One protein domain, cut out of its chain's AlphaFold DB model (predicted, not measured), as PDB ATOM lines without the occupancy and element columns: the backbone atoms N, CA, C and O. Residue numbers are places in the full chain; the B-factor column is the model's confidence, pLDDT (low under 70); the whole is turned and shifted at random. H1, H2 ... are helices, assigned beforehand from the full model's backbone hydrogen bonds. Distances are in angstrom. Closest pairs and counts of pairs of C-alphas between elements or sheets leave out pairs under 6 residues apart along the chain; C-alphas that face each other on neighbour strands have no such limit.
ATOM      1  N   SER A  11      37.984  27.260  57.977       82.31
ATOM      2  CA  SER A  11      39.235  27.488  57.263       82.31
ATOM      3  C   SER A  11      38.968  27.614  55.756       82.31
ATOM      4  O   SER A  11      37.937  27.143  55.264       82.31
ATOM      5  N   CYS A  12      39.876  28.241  55.004       86.56
ATOM      6  CA  CYS A  12      39.720  28.397  53.552       86.56
ATOM      7  C   CYS A  12      39.445  27.050  52.863       86.56
ATOM      8  O   CYS A  12      38.568  26.954  52.011       86.56
ATOM      9  N   GLU A  13      40.114  25.987  53.308       89.12
ATOM     10  CA  GLU A  13      39.935  24.618  52.821       89.12
ATOM     11  C   GLU A  13      38.510  24.098  53.076       89.12
ATOM     12  O   GLU A  13      37.907  23.474  52.202       89.12
ATOM     13  N   ALA A  14      37.936  24.390  54.248       89.38
ATOM     14  CA  ALA A  14      36.569  24.003  54.574       89.38
ATOM     15  C   ALA A  14      35.533  24.779  53.748       89.38
ATOM     16  O   ALA A  14      34.569  24.184  53.267       89.38
ATOM     17  N   HIS A  15      35.754  26.078  53.526       92.06
ATOM     18  CA  HIS A  15      34.906  26.885  52.649       92.06
ATOM     19  C   HIS A  15      34.944  26.399  51.196       92.06
ATOM     20  O   HIS A  15      33.890  26.271  50.575       92.06
ATOM     21  N   ILE A  16      36.127  26.077  50.665       93.25
ATOM     22  CA  ILE A  16      36.277  25.557  49.298       93.25
ATOM     23  C   ILE A  16      35.469  24.265  49.127       93.25
ATOM     24  O   ILE A  16      34.648  24.165  48.214       93.25
ATOM     25  N   VAL A  17      35.635  23.300  50.037       94.06
ATOM     26  CA  VAL A  17      34.908  22.022  49.969       94.06
ATOM     27  C   VAL A  17      33.399  22.223  50.144       94.06
ATOM     28  O   VAL A  17      32.609  21.584  49.447       94.06
ATOM     29  N   ALA A  18      32.975  23.135  51.023       93.81
ATOM     30  CA  ALA A  18      31.563  23.470  51.187       93.81
ATOM     31  C   ALA A  18      30.956  24.053  49.902       93.81
ATOM     32  O   ALA A  18      29.855  23.664  49.512       93.81
ATOM     33  N   MET A  19      31.684  24.929  49.204       94.44
ATOM     34  CA  MET A  19      31.239  25.501  47.932       94.44
ATOM     35  C   MET A  19      31.144  24.446  46.830       94.44
ATOM     36  O   MET A  19      30.143  24.412  46.116       94.44
ATOM     37  N   MET A  20      32.117  23.538  46.739       95.69
ATOM     38  CA  MET A  20      32.045  22.406  45.808       95.69
ATOM     39  C   MET A  20      30.819  21.524  46.082       95.69
ATOM     40  O   MET A  20      30.136  21.112  45.152       95.69
ATOM     41  N   ARG A  21      30.478  21.272  47.349       95.06
ATOM     42  CA  ARG A  21      29.274  20.497  47.698       95.06
ATOM     43  C   ARG A  21      27.973  21.242  47.418       95.06
ATOM     44  O   ARG A  21      26.983  20.609  47.078       95.06
ATOM     45  N   LYS A  22      27.965  22.568  47.585       95.69
ATOM     46  CA  LYS A  22      26.788  23.413  47.344       95.69
ATOM     47  C   LYS A  22      26.477  23.570  45.855       95.69
ATOM     48  O   LYS A  22      25.311  23.691  45.500       95.69
ATOM     49  N   PHE A  23      27.499  23.565  45.001       95.12
ATOM     50  CA  PHE A  23      27.358  23.729  43.553       95.12
ATOM     51  C   PHE A  23      27.912  22.518  42.791       95.12
ATOM     52  O   PHE A  23      28.879  22.654  42.033       95.12
ATOM     53  N   PRO A  24      27.314  21.329  42.979       93.56
ATOM     54  CA  PRO A  24      27.803  20.093  42.377       93.56
ATOM     55  C   PRO A  24      27.751  20.150  40.840       93.56
ATOM     56  O   PRO A  24      28.690  19.713  40.183       93.56
ATOM     57  N   ASP A  25      26.733  20.794  40.261       95.50
ATOM     58  CA  ASP A  25      26.531  20.879  38.805       95.50
ATOM     59  C   ASP A  25      27.448  21.880  38.088       95.50
ATOM     60  O   ASP A  25      27.580  21.848  36.866       95.50
ATOM     61  N   SER A  26      28.107  22.788  38.816       95.88
ATOM     62  CA  SER A  26      28.959  23.803  38.193       95.88
ATOM     63  C   SER A  26      30.368  23.265  37.962       95.88
ATOM     64  O   SER A  26      31.199  23.262  38.872       95.88
ATOM     65  N   ALA A  27      30.666  22.878  36.719       93.31
ATOM     66  CA  ALA A  27      31.997  22.415  36.315       93.31
ATOM     67  C   ALA A  27      33.099  23.426  36.681       93.31
ATOM     68  O   ALA A  27      34.164  23.048  37.166       93.31
ATOM     69  N   SER A  28      32.828  24.729  36.542       94.81
ATOM     70  CA  SER A  28      33.771  25.779  36.940       94.81
ATOM     71  C   SER A  28      34.040  25.782  38.445       94.81
ATOM     72  O   SER A  28      35.201  25.859  38.842       94.81
ATOM     73  N   VAL A  29      33.007  25.659  39.288       95.44
ATOM     74  CA  VAL A  29      33.197  25.587  40.748       95.44
ATOM     75  C   VAL A  29      33.970  24.327  41.127       95.44
ATOM     76  O   VAL A  29      34.895  24.412  41.933       95.44
ATOM     77  N   GLN A  30      33.661  23.181  40.512       95.88
ATOM     78  CA  GLN A  30      34.393  21.941  40.779       95.88
ATOM     79  C   GLN A  30      35.864  22.047  40.364       95.88
ATOM     80  O   GLN A  30      36.753  21.726  41.153       95.88
ATOM     81  N   LYS A  31      36.134  22.565  39.160       93.88
ATOM     82  CA  LYS A  31      37.488  22.773  38.634       93.88
ATOM     83  C   LYS A  31      38.307  23.684  39.542       93.88
ATOM     84  O   LYS A  31      39.396  23.308  39.973       93.88
ATOM     85  N   TRP A  32      37.807  24.887  39.821       94.38
ATOM     86  CA  TRP A  32      38.557  25.875  40.596       94.38
ATOM     87  C   TRP A  32      38.657  25.492  42.071       94.38
ATOM     88  O   TRP A  32      39.702  25.717  42.673       94.38
ATOM     89  N   GLY A  33      37.637  24.841  42.634       93.31
ATOM     90  CA  GLY A  33      37.689  24.303  43.991       93.31
ATOM     91  C   GLY A  33      38.734  23.193  44.146       93.31
ATOM     92  O   GLY A  33      39.554  23.231  45.069       93.31
ATOM     93  N   ALA A  34      38.785  22.247  43.203       92.94
ATOM     94  CA  ALA A  34      39.818  21.215  43.178       92.94
ATOM     95  C   ALA A  34      41.213  21.818  42.949       92.94
ATOM     96  O   ALA A  34      42.166  21.461  43.642       92.94
ATOM     97  N   ARG A  35      41.347  22.795  42.041       90.75
ATOM     98  CA  ARG A  35      42.636  23.450  41.789       90.75
ATOM     99  C   ARG A  35      43.132  24.238  42.997       90.75
ATOM    100  O   ARG A  35      44.298  24.109  43.345       90.75
ATOM    101  N   ALA A  36      42.257  24.988  43.664       90.69
ATOM    102  CA  ALA A  36      42.592  25.704  44.891       90.69
ATOM    103  C   ALA A  36      43.047  24.735  45.991       90.69
ATOM    104  O   ALA A  36      44.081  24.962  46.615       90.69
ATOM    105  N   SER A  37      42.341  23.609  46.151       89.94
ATOM    106  CA  SER A  37      42.722  22.551  47.097       89.94
ATOM    107  C   SER A  37      44.104  21.971  46.782       89.94
ATOM    108  O   SER A  37      44.911  21.784  47.686       89.94
ATOM    109  N   SER A  38      44.402  21.728  45.501       86.31
ATOM    110  CA  SER A  38      45.715  21.253  45.051       86.31
ATOM    111  C   SER A  38      46.816  22.282  45.312       86.31
ATOM    112  O   SER A  38      47.869  21.910  45.821       86.31
ATOM    113  N   CYS A  39      46.582  23.569  45.039       85.81
ATOM    114  CA  CYS A  39      47.561  24.622  45.316       85.81
ATOM    115  C   CYS A  39      47.897  24.704  46.812       85.81
ATOM    116  O   CYS A  39      49.072  24.743  47.160       85.81
ATOM    117  N   SER A  40      46.894  24.618  47.695       81.44
ATOM    118  CA  SER A  40      47.115  24.596  49.151       81.44
ATOM    119  C   SER A  40      47.965  23.413  49.624       81.44
ATOM    120  O   SER A  40      48.514  23.450  50.723       81.44
ATOM    121  N   MET A  41      48.072  22.357  48.817       78.31
ATOM    122  CA  MET A  41      48.878  21.180  49.125       78.31
ATOM    123  C   MET A  41      50.337  21.298  48.651       78.31
ATOM    124  O   MET A  41      51.191  20.580  49.154       78.31
ATOM    125  N   HIS A  42      50.662  22.211  47.737       70.94
ATOM    126  CA  HIS A  42      52.044  22.392  47.270       70.94
ATOM    127  C   HIS A  42      52.885  23.332  48.151       70.94
ATOM    128  O   HIS A  42      54.099  23.404  47.967       70.94
ATOM    129  N   ASP A  43      52.274  24.004  49.127       65.44
ATOM    130  CA  ASP A  43      52.977  24.875  50.069       65.44
ATOM    131  C   ASP A  43      53.701  24.091  51.181       65.44
ATOM    132  O   ASP A  43      53.331  22.970  51.539       65.44
ATOM    133  N   MET A  44      54.689  24.733  51.822       55.28
ATOM    134  CA  MET A  44      55.485  24.197  52.950       55.28
ATOM    135  C   MET A  44      54.639  23.694  54.145       55.28
ATOM    136  O   MET A  44      55.150  23.017  55.034       55.28
ATOM    137  N   ALA A  45      53.335  23.996  54.171       65.81
ATOM    138  CA  ALA A  45      52.357  23.540  55.158       65.81
ATOM    139  C   ALA A  45      51.473  22.362  54.677       65.81
ATOM    140  O   ALA A  45      50.392  22.149  55.238       65.81
ATOM    141  N   HIS A  46      51.914  21.586  53.679       71.25
ATOM    142  CA  HIS A  46      51.166  20.491  53.035       71.25
ATOM    143  C   HIS A  46      50.366  19.602  54.008       71.25
ATOM    144  O   HIS A  46      49.162  19.415  53.838       71.25
ATOM    145  N   LEU A  47      50.990  19.130  55.096       76.06
ATOM    146  CA  LEU A  47      50.346  18.245  56.082       76.06
ATOM    147  C   LEU A  47      49.225  18.923  56.887       76.06
ATOM    148  O   LEU A  47      48.339  18.261  57.432       76.06
ATOM    149  N   ALA A  48      49.270  20.245  57.052       82.88
ATOM    150  CA  ALA A  48      48.203  20.990  57.713       82.88
ATOM    151  C   ALA A  48      47.020  21.201  56.760       82.88
ATOM    152  O   ALA A  48      45.879  20.962  57.161       82.88
ATOM    153  N   ALA A  49      47.290  21.589  55.510       82.12
ATOM    154  CA  ALA A  49      46.272  21.752  54.475       82.12
ATOM    155  C   ALA A  49      45.538  20.433  54.199       82.12
ATOM    156  O   ALA A  49      44.309  20.384  54.220       82.12
ATOM    157  N   GLU A  50      46.276  19.332  54.063       83.94
ATOM    158  CA  GLU A  50      45.708  18.001  53.861       83.94
ATOM    159  C   GLU A  50      44.792  17.577  55.015       83.94
ATOM    160  O   GLU A  50      43.667  17.126  54.785       83.94
ATOM    161  N   ARG A  51      45.218  17.766  56.271       86.12
ATOM    162  CA  ARG A  51      44.379  17.453  57.439       86.12
ATOM    163  C   ARG A  51      43.099  18.282  57.462       86.12
ATOM    164  O   ARG A  51      42.044  17.753  57.817       86.12
ATOM    165  N   LYS A  52      43.166  19.561  57.091       89.31
ATOM    166  CA  LYS A  52      41.985  20.433  57.010       89.31
ATOM    167  C   LYS A  52      41.045  20.003  55.883       89.31
ATOM    168  O   LYS A  52      39.858  19.834  56.144       89.31
ATOM    169  N   LEU A  53      41.565  19.730  54.685       89.44
ATOM    170  CA  LEU A  53      40.793  19.199  53.553       89.44
ATOM    171  C   LEU A  53      40.125  17.862  53.904       89.44
ATOM    172  O   LEU A  53      38.937  17.664  53.657       89.44
ATOM    173  N   SER A  54      40.863  16.965  54.555       89.38
ATOM    174  CA  SER A  54      40.350  15.667  55.002       89.38
ATOM    175  C   SER A  54      39.195  15.822  55.995       89.38
ATOM    176  O   SER A  54      38.176  15.148  55.864       89.38
ATOM    177  N   ARG A  55      39.322  16.741  56.964       89.69
ATOM    178  CA  ARG A  55      38.262  17.057  57.941       89.69
ATOM    179  C   ARG A  55      37.055  17.737  57.303       89.69
ATOM    180  O   ARG A  55      35.933  17.476  57.720       89.69
ATOM    181  N   ALA A  56      37.274  18.560  56.281       90.94
ATOM    182  CA  ALA A  56      36.206  19.170  55.494       90.94
ATOM    183  C   ALA A  56      35.472  18.157  54.590       90.94
ATOM    184  O   ALA A  56      34.412  18.462  54.044       90.94
ATOM    185  N   GLY A  57      36.014  16.944  54.443       91.75
ATOM    186  CA  GLY A  57      35.474  15.888  53.595       91.75
ATOM    187  C   GLY A  57      35.737  16.131  52.107       91.75
ATOM    188  O   GLY A  57      34.857  15.966  51.255       91.75
ATOM    189  N   ALA A  58      36.968  16.550  51.803       92.56
ATOM    190  CA  ALA A  58      37.458  16.683  50.439       92.56
ATOM    191  C   ALA A  58      37.433  15.345  49.687       92.56
ATOM    192  O   ALA A  58      37.157  15.346  48.495       92.56
ATOM    193  N   CYS A  59      37.643  14.203  50.356       92.75
ATOM    194  CA  CYS A  59      37.573  12.883  49.717       92.75
ATOM    195  C   CYS A  59      36.230  12.672  49.007       92.75
ATOM    196  O   CYS A  59      36.191  12.344  47.826       92.75
ATOM    197  N   GLU A  60      35.131  12.900  49.723       93.69
ATOM    198  CA  GLU A  60      33.774  12.727  49.216       93.69
ATOM    199  C   GLU A  60      33.456  13.763  48.124       93.69
ATOM    200  O   GLU A  60      32.849  13.422  47.111       93.69
ATOM    201  N   ALA A  61      33.926  15.006  48.287       94.44
ATOM    202  CA  ALA A  61      33.744  16.059  47.288       94.44
ATOM    203  C   ALA A  61      34.501  15.770  45.979       94.44
ATOM    204  O   ALA A  61      33.929  15.928  44.904       94.44
ATOM    205  N   MET A  62      35.751  15.296  46.051       95.00
ATOM    206  CA  MET A  62      36.523  14.931  44.859       95.00
ATOM    207  C   MET A  62      35.894  13.740  44.142       95.00
ATOM    208  O   MET A  62      35.759  13.773  42.926       95.00
ATOM    209  N   ILE A  63      35.446  12.712  44.871       94.88
ATOM    210  CA  ILE A  63      34.739  11.577  44.259       94.88
ATOM    211  C   ILE A  63      33.458  12.043  43.553       94.88
ATOM    212  O   ILE A  63      33.218  11.634  42.419       94.88
ATOM    213  N   ALA A  64      32.662  12.910  44.185       94.62
ATOM    214  CA  ALA A  64      31.457  13.456  43.567       94.62
ATOM    215  C   ALA A  64      31.782  14.227  42.277       94.62
ATOM    216  O   ALA A  64      31.157  13.982  41.246       94.62
ATOM    217  N   ALA A  65      32.820  15.070  42.301       94.88
ATOM    218  CA  ALA A  65      33.291  15.787  41.119       94.88
ATOM    219  C   ALA A  65      33.733  14.830  39.997       94.88
ATOM    220  O   ALA A  65      33.363  15.038  38.842       94.88
ATOM    221  N   LEU A  66      34.458  13.751  40.329       95.56
ATOM    222  CA  LEU A  66      34.893  12.745  39.353       95.56
ATOM    223  C   LEU A  66      33.722  12.033  38.677       95.56
ATOM    224  O   LEU A  66      33.793  11.743  37.483       95.56
ATOM    225  N   VAL A  67      32.665  11.739  39.433       95.81
ATOM    226  CA  VAL A  67      31.468  11.064  38.918       95.81
ATOM    227  C   VAL A  67      30.649  12.010  38.042       95.81
ATOM    228  O   VAL A  67      30.310  11.671  36.910       95.81
ATOM    229  N   GLN A  68      30.345  13.198  38.557       96.00
ATOM    230  CA  GLN A  68      29.411  14.130  37.930       96.00
ATOM    231  C   GLN A  68      29.990  14.807  36.688       96.00
ATOM    232  O   GLN A  68      29.290  14.981  35.696       96.00
ATOM    233  N   HIS A  69      31.285  15.118  36.711       95.25
ATOM    234  CA  HIS A  69      31.990  15.779  35.611       95.25
ATOM    235  C   HIS A  69      32.949  14.813  34.918       95.25
ATOM    236  O   HIS A  69      34.098  15.143  34.625       95.25
ATOM    237  N   SER A  70      32.489  13.584  34.673       95.06
ATOM    238  CA  SER A  70      33.284  12.509  34.057       95.06
ATOM    239  C   SER A  70      33.836  12.861  32.670       95.06
ATOM    240  O   SER A  70      34.901  12.373  32.289       95.06
ATOM    241  N   LEU A  71      33.157  13.747  31.936       95.25
ATOM    242  CA  LEU A  71      33.534  14.185  30.589       95.25
ATOM    243  C   LEU A  71      34.279  15.530  30.551       95.25
ATOM    244  O   LEU A  71      34.722  15.936  29.481       95.25
ATOM    245  N   ASP A  72      34.467  16.208  31.687       95.94
ATOM    246  CA  ASP A  72      35.270  17.434  31.748       95.94
ATOM    247  C   ASP A  72      36.712  17.092  32.136       95.94
ATOM    248  O   ASP A  72      37.017  16.801  33.295       95.94
ATOM    249  N   ALA A  73      37.619  17.144  31.160       94.06
ATOM    250  CA  ALA A  73      39.025  16.812  31.365       94.06
ATOM    251  C   ALA A  73      39.700  17.684  32.437       94.06
ATOM    252  O   ALA A  73      40.523  17.187  33.203       94.06
ATOM    253  N   SER A  74      39.332  18.968  32.537       93.94
ATOM    254  CA  SER A  74      39.906  19.874  33.539       93.94
ATOM    255  C   SER A  74      39.451  19.511  34.951       93.94
ATOM    256  O   SER A  74      40.259  19.553  35.880       93.94
ATOM    257  N   VAL A  75      38.168  19.173  35.128       95.31
ATOM    258  CA  VAL A  75      37.650  18.735  36.434       95.31
ATOM    259  C   VAL A  75      38.258  17.389  36.816       95.31
ATOM    260  O   VAL A  75      38.710  17.242  37.951       95.31
ATOM    261  N   GLN A  76      38.342  16.442  35.873       95.88
ATOM    262  CA  GLN A  76      39.002  15.155  36.099       95.88
ATOM    263  C   GLN A  76      40.454  15.351  36.538       95.88
ATOM    264  O   GLN A  76      40.834  14.879  37.603       95.88
ATOM    265  N   GLU A  77      41.262  16.090  35.777       94.00
ATOM    266  CA  GLU A  77      42.672  16.313  36.107       94.00
ATOM    267  C   GLU A  77      42.846  16.932  37.503       94.00
ATOM    268  O   GLU A  77      43.623  16.421  38.315       94.00
ATOM    269  N   ALA A  78      42.085  17.985  37.817       92.94
ATOM    270  CA  ALA A  78      42.189  18.673  39.100       92.94
ATOM    271  C   ALA A  78      41.739  17.788  40.277       92.94
ATOM    272  O   ALA A  78      42.439  17.706  41.287       92.94
ATOM    273  N   ALA A  79      40.602  17.098  40.152       94.12
ATOM    274  CA  ALA A  79      40.075  16.247  41.217       94.12
ATOM    275  C   ALA A  79      40.954  15.006  41.456       94.12
ATOM    276  O   ALA A  79      41.216  14.650  42.607       94.12
ATOM    277  N   ILE A  80      41.474  14.386  40.390       93.75
ATOM    278  CA  ILE A  80      42.422  13.261  40.458       93.75
ATOM    279  C   ILE A  80      43.729  13.705  41.138       93.75
ATOM    280  O   ILE A  80      44.267  12.973  41.971       93.75
ATOM    281  N   SER A  81      44.213  14.919  40.853       90.75
ATOM    282  CA  SER A  81      45.423  15.463  41.481       90.75
ATOM    283  C   SER A  81      45.266  15.624  42.994       90.75
ATOM    284  O   SER A  81      46.153  15.237  43.749       90.75
ATOM    285  N   VAL A  82      44.132  16.159  43.458       90.56
ATOM    286  CA  VAL A  82      43.839  16.261  44.900       90.56
ATOM    287  C   VAL A  82      43.671  14.870  45.516       90.56
ATOM    288  O   VAL A  82      44.092  14.638  46.652       90.56
ATOM    289  N   ALA A  83      43.092  13.925  44.768       90.44
ATOM    290  CA  ALA A  83      42.901  12.562  45.238       90.44
ATOM    291  C   ALA A  83      44.225  11.845  45.552       90.44
ATOM    292  O   ALA A  83      44.300  11.191  46.590       90.44
ATOM    293  N   ILE A  84      45.276  12.015  44.732       87.62
ATOM    294  CA  ILE A  84      46.640  11.532  45.050       87.62
ATOM    295  C   ILE A  84      47.091  12.044  46.411       87.62
ATOM    296  O   ILE A  84      47.494  11.257  47.265       87.62
ATOM    297  N   SER A  85      47.025  13.356  46.622       87.88
ATOM    298  CA  SER A  85      47.612  13.960  47.814       87.88
ATOM    299  C   SER A  85      46.881  13.513  49.082       87.88
ATOM    300  O   SER A  85      47.512  13.176  50.081       87.88
ATOM    301  N   LEU A  86      45.548  13.409  49.021       87.94
ATOM    302  CA  LEU A  86      44.733  12.875  50.116       87.94
ATOM    303  C   LEU A  86      44.995  11.386  50.375       87.94
ATOM    304  O   LEU A  86      44.968  10.956  51.528       87.94
ATOM    305  N   LEU A  87      45.233  10.597  49.322       86.31
ATOM    306  CA  LEU A  87      45.550   9.173  49.417       86.31
ATOM    307  C   LEU A  87      46.899   8.946  50.116       86.31
ATOM    308  O   LEU A  87      46.993   8.099  51.004       86.31
ATOM    309  N   CYS A  88      47.925   9.702  49.723       81.62
ATOM    310  CA  CYS A  88      49.284   9.558  50.240       81.62
ATOM    311  C   CYS A  88      49.438  10.047  51.681       81.62
ATOM    312  O   CYS A  88      50.272   9.518  52.412       81.62
ATOM    313  N   GLY A  89      48.654  11.036  52.105       81.75
ATOM    314  CA  GLY A  89      48.839  11.635  53.421       81.75
ATOM    315  C   GLY A  89      48.076  10.967  54.574       81.75
ATOM    316  O   GLY A  89      48.436  11.134  55.743       81.75
ATOM    317  N   SER A  90      47.087  10.107  54.289       84.44
ATOM    318  CA  SER A  90      46.428   9.315  55.334       84.44
ATOM    319  C   SER A  90      45.881   7.973  54.854       84.44
ATOM    320  O   SER A  90      45.021   7.896  53.976       84.44
ATOM    321  N   ALA A  91      46.230   6.894  55.565       84.50
ATOM    322  CA  ALA A  91      45.630   5.574  55.354       84.50
ATOM    323  C   ALA A  91      44.098   5.567  55.549       84.50
ATOM    324  O   ALA A  91      43.398   4.752  54.947       84.50
ATOM    325  N   SER A  92      43.559   6.471  56.379       88.19
ATOM    326  CA  SER A  92      42.109   6.630  56.554       88.19
ATOM    327  C   SER A  92      41.449   7.152  55.277       88.19
ATOM    328  O   SER A  92      40.468   6.574  54.806       88.19
ATOM    329  N   ASN A  93      42.037   8.180  54.661       88.25
ATOM    330  CA  ASN A  93      41.594   8.700  53.369       88.25
ATOM    331  C   ASN A  93      41.729   7.643  52.274       88.25
ATOM    332  O   ASN A  93      40.791   7.448  51.504       88.25
ATOM    333  N   GLY A  94      42.836   6.894  52.271       87.00
ATOM    334  CA  GLY A  94      43.033   5.762  51.369       87.00
ATOM    335  C   GLY A  94      41.896   4.741  51.443       87.00
ATOM    336  O   GLY A  94      41.333   4.360  50.416       87.00
ATOM    337  N   ARG A  95      41.476   4.354  52.656       88.06
ATOM    338  CA  ARG A  95      40.319   3.463  52.849       88.06
ATOM    339  C   ARG A  95      39.011   4.081  52.356       88.06
ATOM    340  O   ARG A  95      38.246   3.382  51.696       88.06
ATOM    341  N   LYS A  96      38.763   5.366  52.632       89.56
ATOM    342  CA  LYS A  96      37.563   6.075  52.152       89.56
ATOM    343  C   LYS A  96      37.490   6.103  50.625       89.56
ATOM    344  O   LYS A  96      36.477   5.721  50.052       89.56
ATOM    345  N   MET A  97      38.574   6.499  49.964       89.19
ATOM    346  CA  MET A  97      38.636   6.579  48.503       89.19
ATOM    347  C   MET A  97      38.538   5.208  47.840       89.19
ATOM    348  O   MET A  97      37.864   5.051  46.822       89.19
ATOM    349  N   LYS A  98      39.159   4.190  48.443       87.00
ATOM    350  CA  LYS A  98      38.992   2.805  48.007       87.00
ATOM    351  C   LYS A  98      37.535   2.356  48.108       87.00
ATOM    352  O   LYS A  98      37.015   1.803  47.143       87.00
ATOM    353  N   ALA A  99      36.884   2.593  49.248       88.38
ATOM    354  CA  ALA A  99      35.475   2.251  49.448       88.38
ATOM    355  C   ALA A  99      34.567   2.975  48.441       88.38
ATOM    356  O   ALA A  99      33.615   2.386  47.940       88.38
ATOM    357  N   ALA A 100      34.925   4.207  48.077       89.56
ATOM    358  CA  ALA A 100      34.259   5.001  47.050       89.56
ATOM    359  C   ALA A 100      34.595   4.587  45.598       89.56
ATOM    360  O   ALA A 100      34.111   5.201  44.652       89.56
ATOM    361  N   GLY A 101      35.421   3.556  45.394       89.06
ATOM    362  CA  GLY A 101      35.711   3.014  44.069       89.06
ATOM    363  C   GLY A 101      36.696   3.835  43.232       89.06
ATOM    364  O   GLY A 101      36.642   3.746  42.005       89.06
ATOM    365  N   LEU A 102      37.622   4.584  43.853       89.75
ATOM    366  CA  LEU A 102      38.585   5.449  43.149       89.75
ATOM    367  C   LEU A 102      39.289   4.752  41.971       89.75
ATOM    368  O   LEU A 102      39.370   5.327  40.892       89.75
ATOM    369  N   CYS A 103      39.739   3.499  42.122       88.50
ATOM    370  CA  CYS A 103      40.386   2.762  41.027       88.50
ATOM    371  C   CYS A 103      39.494   2.636  39.782       88.50
ATOM    372  O   CYS A 103      39.988   2.737  38.663       88.50
ATOM    373  N   HIS A 104      38.189   2.420  39.963       89.81
ATOM    374  CA  HIS A 104      37.246   2.320  38.852       89.81
ATOM    375  C   HIS A 104      37.032   3.681  38.185       89.81
ATOM    376  O   HIS A 104      37.035   3.768  36.960       89.81
ATOM    377  N   LEU A 105      36.904   4.747  38.983       92.56
ATOM    378  CA  LEU A 105      36.752   6.115  38.478       92.56
ATOM    379  C   LEU A 105      37.977   6.556  37.674       92.56
ATOM    380  O   LEU A 105      37.838   7.089  36.581       92.56
ATOM    381  N   VAL A 106      39.176   6.251  38.166       92.06
ATOM    382  CA  VAL A 106      40.438   6.578  37.492       92.06
ATOM    383  C   VAL A 106      40.589   5.805  36.175       92.06
ATOM    384  O   VAL A 106      41.010   6.384  35.179       92.06
ATOM    385  N   VAL A 107      40.176   4.531  36.111       91.00
ATOM    386  CA  VAL A 107      40.137   3.770  34.843       91.00
ATOM    387  C   VAL A 107      39.067   4.308  33.885       91.00
ATOM    388  O   VAL A 107      39.277   4.311  32.673       91.00
ATOM    389  N   ALA A 108      37.927   4.773  34.394       92.12
ATOM    390  CA  ALA A 108      36.908   5.410  33.565       92.12
ATOM    391  C   ALA A 108      37.422   6.733  32.971       92.12
ATOM    392  O   ALA A 108      37.322   6.926  31.761       92.12
ATOM    393  N   ALA A 109      38.063   7.579  33.784       93.38
ATOM    394  CA  ALA A 109      38.703   8.817  33.342       93.38
ATOM    395  C   ALA A 109      39.803   8.547  32.305       93.38
ATOM    396  O   ALA A 109      39.854   9.205  31.268       93.38
ATOM    397  N   MET A 110      40.622   7.515  32.537       92.44
ATOM    398  CA  MET A 110      41.639   7.044  31.596       92.44
ATOM    399  C   MET A 110      41.049   6.759  30.209       92.44
ATOM    400  O   MET A 110      41.629   7.148  29.199       92.44
ATOM    401  N   ARG A 111      39.890   6.090  30.154       91.81
ATOM    402  CA  ARG A 111      39.211   5.739  28.899       91.81
ATOM    403  C   ARG A 111      38.532   6.946  28.255       91.81
ATOM    404  O   ARG A 111      38.661   7.126  27.050       91.81
ATOM    405  N   ALA A 112      37.837   7.762  29.046       93.19
ATOM    406  CA  ALA A 112      37.115   8.939  28.561       93.19
ATOM    407  C   ALA A 112      38.059  10.010  27.989       93.19
ATOM    408  O   ALA A 112      37.715  10.680  27.020       93.19
ATOM    409  N   HIS A 113      39.268  10.125  28.545       93.12
ATOM    410  CA  HIS A 113      40.230  11.184  28.224       93.12
ATOM    411  C   HIS A 113      41.529  10.643  27.625       93.12
ATOM    412  O   HIS A 113      42.609  11.163  27.902       93.12
ATOM    413  N   ALA A 114      41.458   9.582  26.814       89.56
ATOM    414  CA  ALA A 114      42.630   8.877  26.273       89.56
ATOM    415  C   ALA A 114      43.645   9.798  25.560       89.56
ATOM    416  O   ALA A 114      44.856   9.605  25.683       89.56
ATOM    417  N   ALA A 115      43.160  10.828  24.859       87.94
ATOM    418  CA  ALA A 115      43.993  11.794  24.142       87.94
ATOM    419  C   ALA A 115      44.533  12.937  25.026       87.94
ATOM    420  O   ALA A 115      45.457  13.641  24.623       87.94
ATOM    421  N   HIS A 116      43.986  13.138  26.230       90.06
ATOM    422  CA  HIS A 116      44.357  14.260  27.088       90.06
ATOM    423  C   HIS A 116      45.538  13.891  27.993       90.06
ATOM    424  O   HIS A 116      45.370  13.293  29.057       90.06
ATOM    425  N   SER A 117      46.746  14.289  27.597       87.06
ATOM    426  CA  SER A 117      47.995  13.942  28.293       87.06
ATOM    427  C   SER A 117      48.015  14.335  29.777       87.06
ATOM    428  O   SER A 117      48.492  13.552  30.595       87.06
ATOM    429  N   GLY A 118      47.453  15.496  30.142       88.75
ATOM    430  CA  GLY A 118      47.330  15.947  31.539       88.75
ATOM    431  C   GLY A 118      46.576  14.944  32.418       88.75
ATOM    432  O   GLY A 118      47.148  14.382  33.350       88.75
ATOM    433  N   VAL A 119      45.332  14.616  32.048       92.38
ATOM    434  CA  VAL A 119      44.542  13.556  32.694       92.38
ATOM    435  C   VAL A 119      45.306  12.231  32.753       92.38
ATOM    436  O   VAL A 119      45.372  11.643  33.827       92.38
ATOM    437  N   GLN A 120      45.926  11.774  31.659       92.56
ATOM    438  CA  GLN A 120      46.645  10.490  31.647       92.56
ATOM    439  C   GLN A 120      47.827  10.450  32.620       92.56
ATOM    440  O   GLN A 120      47.993   9.467  33.342       92.56
ATOM    441  N   LYS A 121      48.611  11.530  32.709       90.06
ATOM    442  CA  LYS A 121      49.691  11.658  33.699       90.06
ATOM    443  C   LYS A 121      49.162  11.530  35.115       90.06
ATOM    444  O   LYS A 121      49.666  10.722  35.892       90.06
ATOM    445  N   THR A 122      48.143  12.314  35.447       90.62
ATOM    446  CA  THR A 122      47.591  12.360  36.802       90.62
ATOM    447  C   THR A 122      46.953  11.021  37.173       90.62
ATOM    448  O   THR A 122      47.170  10.507  38.267       90.62
ATOM    449  N   VAL A 123      46.244  10.396  36.233       92.38
ATOM    450  CA  VAL A 123      45.675   9.048  36.350       92.38
ATOM    451  C   VAL A 123      46.757   8.002  36.636       92.38
ATOM    452  O   VAL A 123      46.628   7.243  37.599       92.38
ATOM    453  N   CYS A 124      47.832   7.955  35.842       91.31
ATOM    454  CA  CYS A 124      48.912   6.986  36.040       91.31
ATOM    455  C   CYS A 124      49.625   7.201  37.382       91.31
ATOM    456  O   CYS A 124      49.936   6.227  38.069       91.31
ATOM    457  N   SER A 125      49.804   8.455  37.800       88.81
ATOM    458  CA  SER A 125      50.347   8.799  39.116       88.81
ATOM    459  C   SER A 125      49.451   8.321  40.268       88.81
ATOM    460  O   SER A 125      49.970   7.738  41.220       88.81
ATOM    461  N   VAL A 126      48.117   8.481  40.183       89.75
ATOM    462  CA  VAL A 126      47.196   7.942  41.209       89.75
ATOM    463  C   VAL A 126      47.332   6.437  41.269       89.75
ATOM    464  O   VAL A 126      47.437   5.882  42.358       89.75
ATOM    465  N   LEU A 127      47.303   5.761  40.118       90.25
ATOM    466  CA  LEU A 127      47.375   4.306  40.092       90.25
ATOM    467  C   LEU A 127      48.676   3.819  40.726       90.25
ATOM    468  O   LEU A 127      48.614   2.924  41.560       90.25
ATOM    469  N   CYS A 128      49.808   4.454  40.418       87.75
ATOM    470  CA  CYS A 128      51.105   4.133  41.017       87.75
ATOM    471  C   CYS A 128      51.098   4.313  42.544       87.75
ATOM    472  O   CYS A 128      51.588   3.458  43.285       87.75
ATOM    473  N   ALA A 129      50.511   5.407  43.038       86.94
ATOM    474  CA  ALA A 129      50.369   5.643  44.471       86.94
ATOM    475  C   ALA A 129      49.440   4.607  45.128       86.94
ATOM    476  O   ALA A 129      49.747   4.062  46.183       86.94
ATOM    477  N   VAL A 130      48.313   4.277  44.497       86.62
ATOM    478  CA  VAL A 130      47.364   3.297  45.033       86.62
ATOM    479  C   VAL A 130      47.982   1.901  45.080       86.62
ATOM    480  O   VAL A 130      47.854   1.226  46.098       86.62
ATOM    481  N   THR A 131      48.660   1.454  44.019       86.12
ATOM    482  CA  THR A 131      49.212   0.091  43.953       86.12
ATOM    483  C   THR A 131      50.395  -0.138  44.884       86.12
ATOM    484  O   THR A 131      50.612  -1.281  45.306       86.12
ATOM    485  N   SER A 132      51.126   0.918  45.244       82.62
ATOM    486  CA  SER A 132      52.257   0.851  46.176       82.62
ATOM    487  C   SER A 132      51.832   0.859  47.654       82.62
ATOM    488  O   SER A 132      52.568   0.373  48.512       82.62
ATOM    489  N   LEU A 133      50.617   1.317  47.981       79.44
ATOM    490  CA  LEU A 133      50.109   1.380  49.357       79.44
ATOM    491  C   LEU A 133      49.567   0.023  49.846       79.44
ATOM    492  O   LEU A 133      48.359  -0.225  49.862       79.44
ATOM    493  N   ALA A 134      50.468  -0.842  50.318       58.81
ATOM    494  CA  ALA A 134      50.190  -2.226  50.721       58.81
ATOM    495  C   ALA A 134      49.069  -2.465  51.772       58.81
ATOM    496  O   ALA A 134      48.381  -3.478  51.634       58.81
ATOM    497  N   PRO A 135      48.780  -1.601  52.775       65.50
ATOM    498  CA  PRO A 135      47.619  -1.838  53.644       65.50
ATOM    499  C   PRO A 135      46.287  -1.426  52.996       65.50
ATOM    500  O   PRO A 135      45.220  -1.811  53.473       65.50
ATOM    501  N   VAL A 136      46.321  -0.626  51.924       69.88
ATOM    502  CA  VAL A 136      45.121  -0.132  51.236       69.88
ATOM    503  C   VAL A 136      44.801  -1.007  50.029       69.88
ATOM    504  O   VAL A 136      43.646  -1.398  49.856       69.88
TER     505      VAL A 136
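Overview. This is residues 11 to 136 of the 258 residues of an uncharacterized protein of Tribonema minus (UniProt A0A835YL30). The chain is wound in stacked helical turns, making two rows of helices packed face to face: H1, H4 and H7 in one row, H2, H5 and H8 in the other. H5 lies in the core, while H3 and H6 sit at the end where H2 and H5 finish and H1 and H4 begin. There are 126 printed residues with eight named helices, H1 to H8 in chain order, and no named strand, an all-helix class. The whole is compact and rounded, with a radius of gyration of the C-alphas of 13.1 A and spans of 36 by 36 by 26 A.

Arrangement. Start at H1, residues 12 to 22, which forms a hairpin with H2, residues 27 to 42; the closest C-alphas, of Met 20 and Gln 30, are 5.6 A apart. H3, residues 46 to 56, touches residues 37 to 41 of H2 alone, closest at the C-alphas of Met 41 and Ala 49, 6.0 A apart. Next come H4, residues 58 to 68, and the hub H5, residues 73 to 89, a hairpin at a shallow tilt of 28 degrees; the C-alphas of Met 62 and Ala 79 are closest, 5.3 A apart. H5 touches H2, closest at Lys 31 and Val 75, whose C-alphas are 4.6 A apart. H3 is about perpendicular to H5, at 74 degrees, and touches its residues 85 to 89 alone, closest at the C-alphas of Glu 50 and Leu 86, 6.4 A apart. H6, residues 91 to 99, touches H5 only at the corner, through residues 86 to 88 of H5 alone; the C-alphas of Leu 87 and Gly 94 are closest, 4.7 A apart. H7, residues 102 to 112, and H8, residues 117 to 132, form the last hairpin, closest at the C-alphas of Val 106 and Val 123, 5.9 A apart. H8 touches H5 and runs the same way at a shallow tilt of 23 degrees, with the C-alphas of Glu 77 and Val 119 closest, 4.8 A apart. H1, H2, H3, H4, H5, H7 and H8 form a bundle, helices gathered together, part aligned and part crossed. H1 and H8 are apart. Every O i to N i+4 pair is within hydrogen-bond range in H1, H2, H3, H4, H6, H7 and H8; in H5 it is 12 of 13.

Along the chain. Find C-alpha 12 at (39.720, 28.397, 53.552); from there H1 runs 15.2 A to residue 22. H2 measures 22.8 A and H3 15.2 A from first to last C-alpha. H5 begins at C-alpha 73, (39.025, 16.812, 31.365), and runs 24.7 A; H4 measures 15.1 A, H6 12.2 A and H7 15.1 A. H8 runs 22.6 A and ends at C-alpha 132, (52.257, 0.851, 46.176).

Size, cuts and confidence. Look for the two farthest C-alphas at Ser 11 and Ala 115, 37.0 A apart. The printed part has no cut, and the links between successive helices are tight. The mean pLDDT of the printed part is 88.9; look for values under 70 at residues 43 to 45 and 134 to 136.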